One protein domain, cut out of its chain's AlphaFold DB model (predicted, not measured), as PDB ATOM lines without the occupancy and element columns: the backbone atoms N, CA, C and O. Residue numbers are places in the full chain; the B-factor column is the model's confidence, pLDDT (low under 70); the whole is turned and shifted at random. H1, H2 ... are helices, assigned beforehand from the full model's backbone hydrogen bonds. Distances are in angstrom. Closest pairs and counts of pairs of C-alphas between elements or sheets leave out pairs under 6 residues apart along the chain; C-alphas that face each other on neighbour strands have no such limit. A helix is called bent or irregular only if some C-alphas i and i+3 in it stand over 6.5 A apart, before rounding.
ATOM      1  N   ASN A  33     -15.030   2.146  54.323       82.94
ATOM      2  CA  ASN A  33     -14.227   1.124  54.976       82.94
ATOM      3  C   ASN A  33     -12.927   1.768  55.516       82.94
ATOM      4  O   ASN A  33     -12.115   2.261  54.721       82.94
ATOM      5  N   PRO A  34     -12.695   1.755  56.842       86.69
ATOM      6  CA  PRO A  34     -11.577   2.465  57.456       86.69
ATOM      7  C   PRO A  34     -10.220   1.939  56.978       86.69
ATOM      8  O   PRO A  34      -9.270   2.711  56.877       86.69
ATOM      9  N   ILE A  35     -10.131   0.656  56.610       87.88
ATOM     10  CA  ILE A  35      -8.908   0.062  56.056       87.88
ATOM     11  C   ILE A  35      -8.621   0.643  54.673       87.88
ATOM     12  O   ILE A  35      -7.481   1.002  54.387       87.88
ATOM     13  N   LYS A  36      -9.645   0.784  53.822       85.62
ATOM     14  CA  LYS A  36      -9.474   1.397  52.497       85.62
ATOM     15  C   LYS A  36      -9.047   2.854  52.628       85.62
ATOM     16  O   LYS A  36      -8.118   3.270  51.947       85.62
ATOM     17  N   LEU A  37      -9.672   3.611  53.531       87.44
ATOM     18  CA  LEU A  37      -9.305   5.005  53.795       87.44
ATOM     19  C   LEU A  37      -7.864   5.131  54.304       87.44
ATOM     20  O   LEU A  37      -7.107   5.958  53.797       87.44
ATOM     21  N   ALA A  38      -7.456   4.277  55.246       91.00
ATOM     22  CA  ALA A  38      -6.080   4.230  55.727       91.00
ATOM     23  C   ALA A  38      -5.093   3.871  54.603       91.00
ATOM     24  O   ALA A  38      -4.047   4.504  54.480       91.00
ATOM     25  N   ALA A  39      -5.440   2.909  53.743       89.25
ATOM     26  CA  ALA A  39      -4.625   2.533  52.593       89.25
ATOM     27  C   ALA A  39      -4.498   3.679  51.577       89.25
ATOM     28  O   ALA A  39      -3.396   3.949  51.108       89.25
ATOM     29  N   TYR A  40      -5.583   4.403  51.284       88.38
ATOM     30  CA  TYR A  40      -5.543   5.587  50.421       88.38
ATOM     31  C   TYR A  40      -4.682   6.704  51.012       88.38
ATOM     32  O   TYR A  40      -3.894   7.310  50.290       88.38
ATOM     33  N   ALA A  41      -4.783   6.950  52.320       92.06
ATOM     34  CA  ALA A  41      -3.940   7.929  53.002       92.06
ATOM     35  C   ALA A  41      -2.454   7.524  52.990       92.06
ATOM     36  O   ALA A  41      -1.582   8.374  52.823       92.06
ATOM     37  N   ALA A  42      -2.158   6.228  53.128       95.69
ATOM     38  CA  ALA A  42      -0.798   5.695  53.103       95.69
ATOM     39  C   ALA A  42      -0.218   5.549  51.684       95.69
ATOM     40  O   ALA A  42       1.003   5.485  51.528       95.69
ATOM     41  N   TYR A  43      -1.059   5.512  50.647       94.06
ATOM     42  CA  TYR A  43      -0.646   5.228  49.273       94.06
ATOM     43  C   TYR A  43       0.479   6.140  48.751       94.06
ATOM     44  O   TYR A  43       1.451   5.603  48.220       94.06
ATOM     45  N   PRO A  44       0.450   7.477  48.935       95.38
ATOM     46  CA  PRO A  44       1.537   8.339  48.472       95.38
ATOM     47  C   PRO A  44       2.881   8.008  49.131       95.38
ATOM     48  O   PRO A  44       3.917   8.035  48.470       95.38
ATOM     49  N   ALA A  45       2.865   7.654  50.419       96.50
ATOM     50  CA  ALA A  45       4.065   7.244  51.139       96.50
ATOM     51  C   ALA A  45       4.574   5.883  50.640       96.50
ATOM     52  O   ALA A  45       5.768   5.730  50.398       96.50
ATOM     53  N   GLY A  46       3.671   4.920  50.420       95.88
ATOM     54  CA  GLY A  46       4.008   3.625  49.822       95.88
ATOM     55  C   GLY A  46       4.614   3.766  48.424       95.88
ATOM     56  O   GLY A  46       5.631   3.146  48.131       95.88
ATOM     57  N   LEU A  47       4.053   4.646  47.591       96.88
ATOM     58  CA  LEU A  47       4.575   4.948  46.258       96.88
ATOM     59  C   LEU A  47       5.970   5.585  46.321       96.88
ATOM     60  O   LEU A  47       6.854   5.219  45.549       96.88
ATOM     61  N   ALA A  48       6.186   6.518  47.251       97.69
ATOM     62  CA  ALA A  48       7.500   7.116  47.465       97.69
ATOM     63  C   ALA A  48       8.527   6.059  47.903       97.69
ATOM     64  O   ALA A  48       9.622   5.998  47.347       97.69
ATOM     65  N   LEU A  49       8.170   5.184  48.847       97.56
ATOM     66  CA  LEU A  49       9.035   4.082  49.273       97.56
ATOM     67  C   LEU A  49       9.342   3.116  48.125       97.56
ATOM     68  O   LEU A  49      10.490   2.701  47.974       97.56
ATOM     69  N   ASP A  50       8.359   2.793  47.286       96.12
ATOM     70  CA  ASP A  50       8.576   1.935  46.122       96.12
ATOM     71  C   ASP A  50       9.610   2.540  45.158       96.12
ATOM     72  O   ASP A  50      10.568   1.878  44.752       96.12
ATOM     73  N   ILE A  51       9.464   3.827  44.839       97.38
ATOM     74  CA  ILE A  51      10.334   4.524  43.885       97.38
ATOM     75  C   ILE A  51      11.738   4.753  44.448       97.38
ATOM     76  O   ILE A  51      12.715   4.550  43.730       97.38
ATOM     77  N   PHE A  52      11.854   5.192  45.702       97.38
ATOM     78  CA  PHE A  52      13.133   5.634  46.264       97.38
ATOM     79  C   PHE A  52      13.894   4.541  47.009       97.38
ATOM     80  O   PHE A  52      15.106   4.658  47.167       97.38
ATOM     81  N   VAL A  53      13.214   3.487  47.460       97.06
ATOM     82  CA  VAL A  53      13.835   2.419  48.252       97.06
ATOM     83  C   VAL A  53      13.736   1.091  47.520       97.06
ATOM     84  O   VAL A  53      14.762   0.530  47.144       97.06
ATOM     85  N   VAL A  54      12.522   0.597  47.273       97.06
ATOM     86  CA  VAL A  54      12.320  -0.777  46.788       97.06
ATOM     87  C   VAL A  54      12.940  -0.979  45.407       97.06
ATOM     88  O   VAL A  54      13.740  -1.896  45.232       97.06
ATOM     89  N   LYS A  55      12.638  -0.112  44.435       95.06
ATOM     90  CA  LYS A  55      13.162  -0.227  43.065       95.06
ATOM     91  C   LYS A  55      14.690  -0.095  42.984       95.06
ATOM     92  O   LYS A  55      15.303  -0.958  42.352       95.06
ATOM     93  N   PRO A  56      15.338   0.905  43.616       95.88
ATOM     94  CA  PRO A  56      16.796   1.001  43.625       95.88
ATOM     95  C   PRO A  56      17.464  -0.192  44.298       95.88
ATOM     96  O   PRO A  56      18.441  -0.719  43.769       95.88
ATOM     97  N   VAL A  57      16.919  -0.659  45.426       94.38
ATOM     98  CA  VAL A  57      17.430  -1.848  46.114       94.38
ATOM     99  C   VAL A  57      17.284  -3.074  45.213       94.38
ATOM    100  O   VAL A  57      18.266  -3.766  44.969       94.38
ATOM    101  N   HIS A  58      16.112  -3.310  44.626       90.94
ATOM    102  CA  HIS A  58      15.895  -4.422  43.698       90.94
ATOM    103  C   HIS A  58      16.862  -4.380  42.502       90.94
ATOM    104  O   HIS A  58      17.416  -5.404  42.098       90.94
ATOM    105  N   TRP A  59      17.106  -3.195  41.939       92.19
ATOM    106  CA  TRP A  59      18.107  -3.019  40.887       92.19
ATOM    107  C   TRP A  59      19.523  -3.356  41.374       92.19
ATOM    108  O   TRP A  59      20.235  -4.092  40.692       92.19
ATOM    109  N   LEU A  60      19.909  -2.890  42.565       91.44
ATOM    110  CA  LEU A  60      21.217  -3.162  43.162       91.44
ATOM    111  C   LEU A  60      21.447  -4.669  43.328       91.44
ATOM    112  O   LEU A  60      22.486  -5.186  42.922       91.44
ATOM    113  N   PHE A  61      20.454  -5.392  43.845       86.56
ATOM    114  CA  PHE A  61      20.515  -6.846  44.019       86.56
ATOM    115  C   PHE A  61      20.608  -7.624  42.693       86.56
ATOM    116  O   PHE A  61      21.097  -8.753  42.681       86.56
ATOM    117  N   ASN A  62      20.221  -7.020  41.566       84.00
ATOM    118  CA  ASN A  62      20.363  -7.617  40.236       84.00
ATOM    119  C   ASN A  62      21.750  -7.429  39.600       84.00
ATOM    120  O   ASN A  62      22.016  -8.028  38.548       84.00
ATOM    121  N   LEU A  63      22.642  -6.641  40.208       87.31
ATOM    122  CA  LEU A  63      24.006  -6.475  39.710       87.31
ATOM    123  C   LEU A  63      24.793  -7.799  39.779       87.31
ATOM    124  O   LEU A  63      24.642  -8.549  40.744       87.31
ATOM    125  N   PRO A  64      25.687  -8.084  38.807       79.44
ATOM    126  CA  PRO A  64      26.479  -9.320  38.788       79.44
ATOM    127  C   PRO A  64      27.274  -9.555  40.076       79.44
ATOM    128  O   PRO A  64      27.290 -10.667  40.592       79.44
ATOM    129  N   VAL A  65      27.859  -8.491  40.636       81.94
ATOM    130  CA  VAL A  65      28.612  -8.547  41.899       81.94
ATOM    131  C   VAL A  65      27.728  -8.938  43.083       81.94
ATOM    132  O   VAL A  65      28.141  -9.713  43.941       81.94
ATOM    133  N   MET A  66      26.483  -8.455  43.109       80.38
ATOM    134  CA  MET A  66      25.545  -8.774  44.180       80.38
ATOM    135  C   MET A  66      25.037 -10.209  44.060       80.38
ATOM    136  O   MET A  66      24.873 -10.852  45.088       80.38
ATOM    137  N   LYS A  67      24.897 -10.762  42.845       70.75
ATOM    138  CA  LYS A  67      24.561 -12.187  42.635       70.75
ATOM    139  C   LYS A  67      25.593 -13.136  43.245       70.75
ATOM    140  O   LYS A  67      25.223 -14.173  43.785       70.75
ATOM    141  N   THR A  68      26.877 -12.776  43.195       70.75
ATOM    142  CA  THR A  68      27.951 -13.562  43.820       70.75
ATOM    143  C   THR A  68      27.852 -13.552  45.348       70.75
ATOM    144  O   THR A  68      28.143 -14.559  45.983       70.75
ATOM    145  N   ILE A  69      27.409 -12.439  45.942       76.81
ATOM    146  CA  ILE A  69      27.283 -12.281  47.401       76.81
ATOM    147  C   ILE A  69      25.983 -12.912  47.923       76.81
ATOM    148  O   ILE A  69      25.961 -13.476  49.013       76.81
ATOM    149  N   THR A  70      24.893 -12.832  47.159       71.88
ATOM    150  CA  THR A  70      23.557 -13.277  47.590       71.88
ATOM    151  C   THR A  70      23.289 -14.751  47.313       71.88
ATOM    152  O   THR A  70      22.236 -15.253  47.708       71.88
ATOM    153  N   GLY A  71      24.199 -15.444  46.620       63.75
ATOM    154  CA  GLY A  71      24.123 -16.883  46.364       63.75
ATOM    155  C   GLY A  71      22.921 -17.330  45.526       63.75
ATOM    156  O   GLY A  71      22.676 -18.527  45.419       63.75
ATOM    157  N   HIS A  72      22.161 -16.402  44.933       61.00
ATOM    158  CA  HIS A  72      21.026 -16.737  44.078       61.00
ATOM    159  C   HIS A  72      21.545 -17.240  42.728       61.00
ATOM    160  O   HIS A  72      21.710 -16.471  41.776       61.00
ATOM    161  N   GLN A  73      21.805 -18.546  42.642       56.62
ATOM    162  CA  GLN A  73      21.855 -19.234  41.357       56.62
ATOM    163  C   GLN A  73      20.509 -19.014  40.668       56.62
ATOM    164  O   GLN A  73      19.450 -19.208  41.268       56.62
ATOM    165  N   ARG A  74      20.544 -18.541  39.417       53.19
ATOM    166  CA  ARG A  74      19.330 -18.446  38.612       53.19
ATOM    167  C   ARG A  74      18.799 -19.861  38.457       53.19
ATOM    168  O   ARG A  74      19.432 -20.664  37.789       53.19
ATOM    169  N   ILE A  75      17.657 -20.151  39.071       53.09
ATOM    170  CA  ILE A  75      16.876 -21.317  38.683       53.09
ATOM    171  C   ILE A  75      16.254 -20.922  37.346       53.09
ATOM    172  O   ILE A  75      15.311 -20.141  37.279       53.09
ATOM    173  N   ASN A  76      16.910 -21.343  36.274       49.59
ATOM    174  CA  ASN A  76      16.399 -21.342  34.915       49.59
ATOM    175  C   ASN A  76      14.995 -21.971  34.929       49.59
ATOM    176  O   ASN A  76      14.773 -22.975  35.608       49.59
ATOM    177  N   GLU A  77      14.056 -21.381  34.179       53.72
ATOM    178  CA  GLU A  77      12.638 -21.792  34.113       53.72
ATOM    179  C   GLU A  77      12.433 -23.242  33.625       53.72
ATOM    180  O   GLU A  77      11.318 -23.751  33.644       53.72
ATOM    181  N   GLU A  78      13.511 -23.936  33.251       52.34
ATOM    182  CA  GLU A  78      13.508 -25.306  32.732       52.34
ATOM    183  C   GLU A  78      14.018 -26.365  33.721       52.34
ATOM    184  O   GLU A  78      13.998 -27.551  33.411       52.34
ATOM    185  N   GLY A  79      14.400 -25.980  34.942       51.72
ATOM    186  CA  GLY A  79      14.821 -26.937  35.962       51.72
ATOM    187  C   GLY A  79      16.246 -27.466  35.762       51.72
ATOM    188  O   GLY A  79      16.581 -28.095  34.766       51.72
ATOM    189  N   LEU A  80      17.071 -27.228  36.785       57.47
ATOM    190  CA  LEU A  80      18.249 -28.022  37.151       57.47
ATOM    191  C   LEU A  80      19.213 -28.408  36.018       57.47
ATOM    192  O   LEU A  80      19.441 -29.580  35.752       57.47
ATOM    193  N   TRP A  81      19.927 -27.410  35.503       48.50
ATOM    194  CA  TRP A  81      21.319 -27.612  35.105       48.50
ATOM    195  C   TRP A  81      22.136 -26.494  35.734       48.50
ATOM    196  O   TRP A  81      21.982 -25.322  35.391       48.50
ATOM    197  N   THR A  82      22.943 -26.844  36.739       59.59
ATOM    198  CA  THR A  82      23.934 -25.903  37.265       59.59
ATOM    199  C   THR A  82      24.950 -25.619  36.162       59.59
ATOM    200  O   THR A  82      25.316 -26.534  35.433       59.59
ATOM    201  N   ASP A  83      25.432 -24.378  36.042       64.56
ATOM    202  CA  ASP A  83      26.403 -23.968  35.005       64.56
ATOM    203  C   ASP A  83      27.615 -24.930  34.897       64.56
ATOM    204  O   ASP A  83      28.160 -25.159  33.823       64.56
ATOM    205  N   LYS A  84      27.966 -25.599  36.007       61.81
ATOM    206  CA  LYS A  84      29.018 -26.626  36.099       61.81
ATOM    207  C   LYS A  84      28.724 -27.952  35.391       61.81
ATOM    208  O   LYS A  84      29.649 -28.737  35.195       61.81
ATOM    209  N   GLU A  85      27.466 -28.278  35.133       61.97
ATOM    210  CA  GLU A  85      27.073 -29.466  34.370       61.97
ATOM    211  C   GLU A  85      27.151 -29.175  32.868       61.97
ATOM    212  O   GLU A  85      27.723 -29.972  32.132       61.97
ATOM    213  N   LEU A  86      26.671 -27.999  32.444       66.19
ATOM    214  CA  LEU A  86      26.708 -27.556  31.047       66.19
ATOM    215  C   LEU A  86      28.153 -27.428  30.543       66.19
ATOM    216  O   LEU A  86      28.481 -27.901  29.457       66.19
ATOM    217  N   ASP A  87      29.041 -26.854  31.361       67.00
ATOM    218  CA  ASP A  87      30.466 -26.748  31.033       67.00
ATOM    219  C   ASP A  87      31.137 -28.128  30.887       67.00
ATOM    220  O   ASP A  87      32.013 -28.308  30.041       67.00
ATOM    221  N   ARG A  88      30.695 -29.125  31.670       69.31
ATOM    222  CA  ARG A  88      31.219 -30.502  31.640       69.31
ATOM    223  C   ARG A  88      30.746 -31.257  30.397       69.31
ATOM    224  O   ARG A  88      31.533 -31.950  29.761       69.31
ATOM    225  N   GLU A  89      29.482 -31.080  30.023       64.56
ATOM    226  CA  GLU A  89      28.888 -31.691  28.832       64.56
ATOM    227  C   GLU A  89      29.485 -31.096  27.542       64.56
ATOM    228  O   GLU A  89      29.801 -31.818  26.597       64.56
ATOM    229  N   ILE A  90      29.761 -29.785  27.525       67.38
ATOM    230  CA  ILE A  90      30.468 -29.125  26.416       67.38
ATOM    231  C   ILE A  90      31.915 -29.635  26.281       67.38
ATOM    232  O   ILE A  90      32.416 -29.737  25.157       67.38
ATOM    233  N   GLU A  91      32.604 -29.952  27.382       74.19
ATOM    234  CA  GLU A  91      33.932 -30.580  27.338       74.19
ATOM    235  C   GLU A  91      33.888 -32.023  26.818       74.19
ATOM    236  O   GLU A  91      34.758 -32.401  26.031       74.19
ATOM    237  N   GLU A  92      32.878 -32.813  27.192       71.81
ATOM    238  CA  GLU A  92      32.708 -34.179  26.676       71.81
ATOM    239  C   GLU A  92      32.365 -34.207  25.183       71.81
ATOM    240  O   GLU A  92      32.907 -35.036  24.457       71.81
ATOM    241  N   ILE A  93      31.543 -33.273  24.691       72.19
ATOM    242  CA  ILE A  93      31.200 -33.165  23.260       72.19
ATOM    243  C   ILE A  93      32.409 -32.740  22.407       72.19
ATOM    244  O   ILE A  93      32.469 -33.033  21.213       72.19
ATOM    245  N   LYS A  94      33.377 -32.027  22.994       66.69
ATOM    246  CA  LYS A  94      34.592 -31.570  22.300       66.69
ATOM    247  C   LYS A  94      35.702 -32.622  22.221       66.69
ATOM    248  O   LYS A  94      36.723 -32.337  21.588       66.69
ATOM    249  N   LYS A  95      35.540 -33.773  22.869       54.91
ATOM    250  CA  LYS A  95      36.523 -34.861  22.895       54.91
ATOM    251  C   LYS A  95      36.248 -35.893  21.806       54.91
ATOM    252  O   LYS A  95      37.248 -36.386  21.240       54.91
TER     253      LYS A  95
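This is residues 33 to 95 of the 95 residues of an uncharacterized protein of Candidatus Schekmanbacteria bacterium (UniProt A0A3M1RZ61). A long bent helix, H1, makes one half of a drawn-out chain; short H2 turns off its far end, and a long loop leads to H3 at the other end. The 63 printed residues, all helix in class, have three named helices, H1, H2, H3, and no named strand. The whole is extended, radius of gyration of the C-alphas 21.1 A, spanning 69 by 25 by 14 A.

H1, residues 34 to 61, starts at C-alpha 34 (-11.577, 2.465, 57.456). By its hydrogen bonds it was assigned as one helix, but it is bent: C-alphas 41 and 44 are 7.1 A apart. Its arms are H1a, residues 34 to 41, and H1b, residues 44 to 61, 24.7 A long and irregular, with C-alphas 52 and 55 6.7 A apart. H2 is residues 64 to 70; H3, residues 83 to 93, 15.7 A long, ends at C-alpha 93 (31.200, -33.165, 23.260).

H1a and H1b stand at a steep tilt of 69 degrees, only just short of about perpendicular. H1b, with residues 60 to 61 alone, and H2 only just touch, only at the corner, with 3 pairs of C-alphas within 8 A, closest Phe 61 and Lys 67, 6.8 A. H3 is apart from H1a, H1b and H2. Every O i to N i+4 pair is within hydrogen-bond range in H1a and H2, 12 of 14 in H1b, 6 of 7 in H3.

The C-alphas farthest apart, Pro 34 and Lys 95, are 70.0 A apart. The printed part has no cut; the link H2 to H3 is long, 12 residues. pLDDT is under 70 in residues 71 to 90 and 94 to 95.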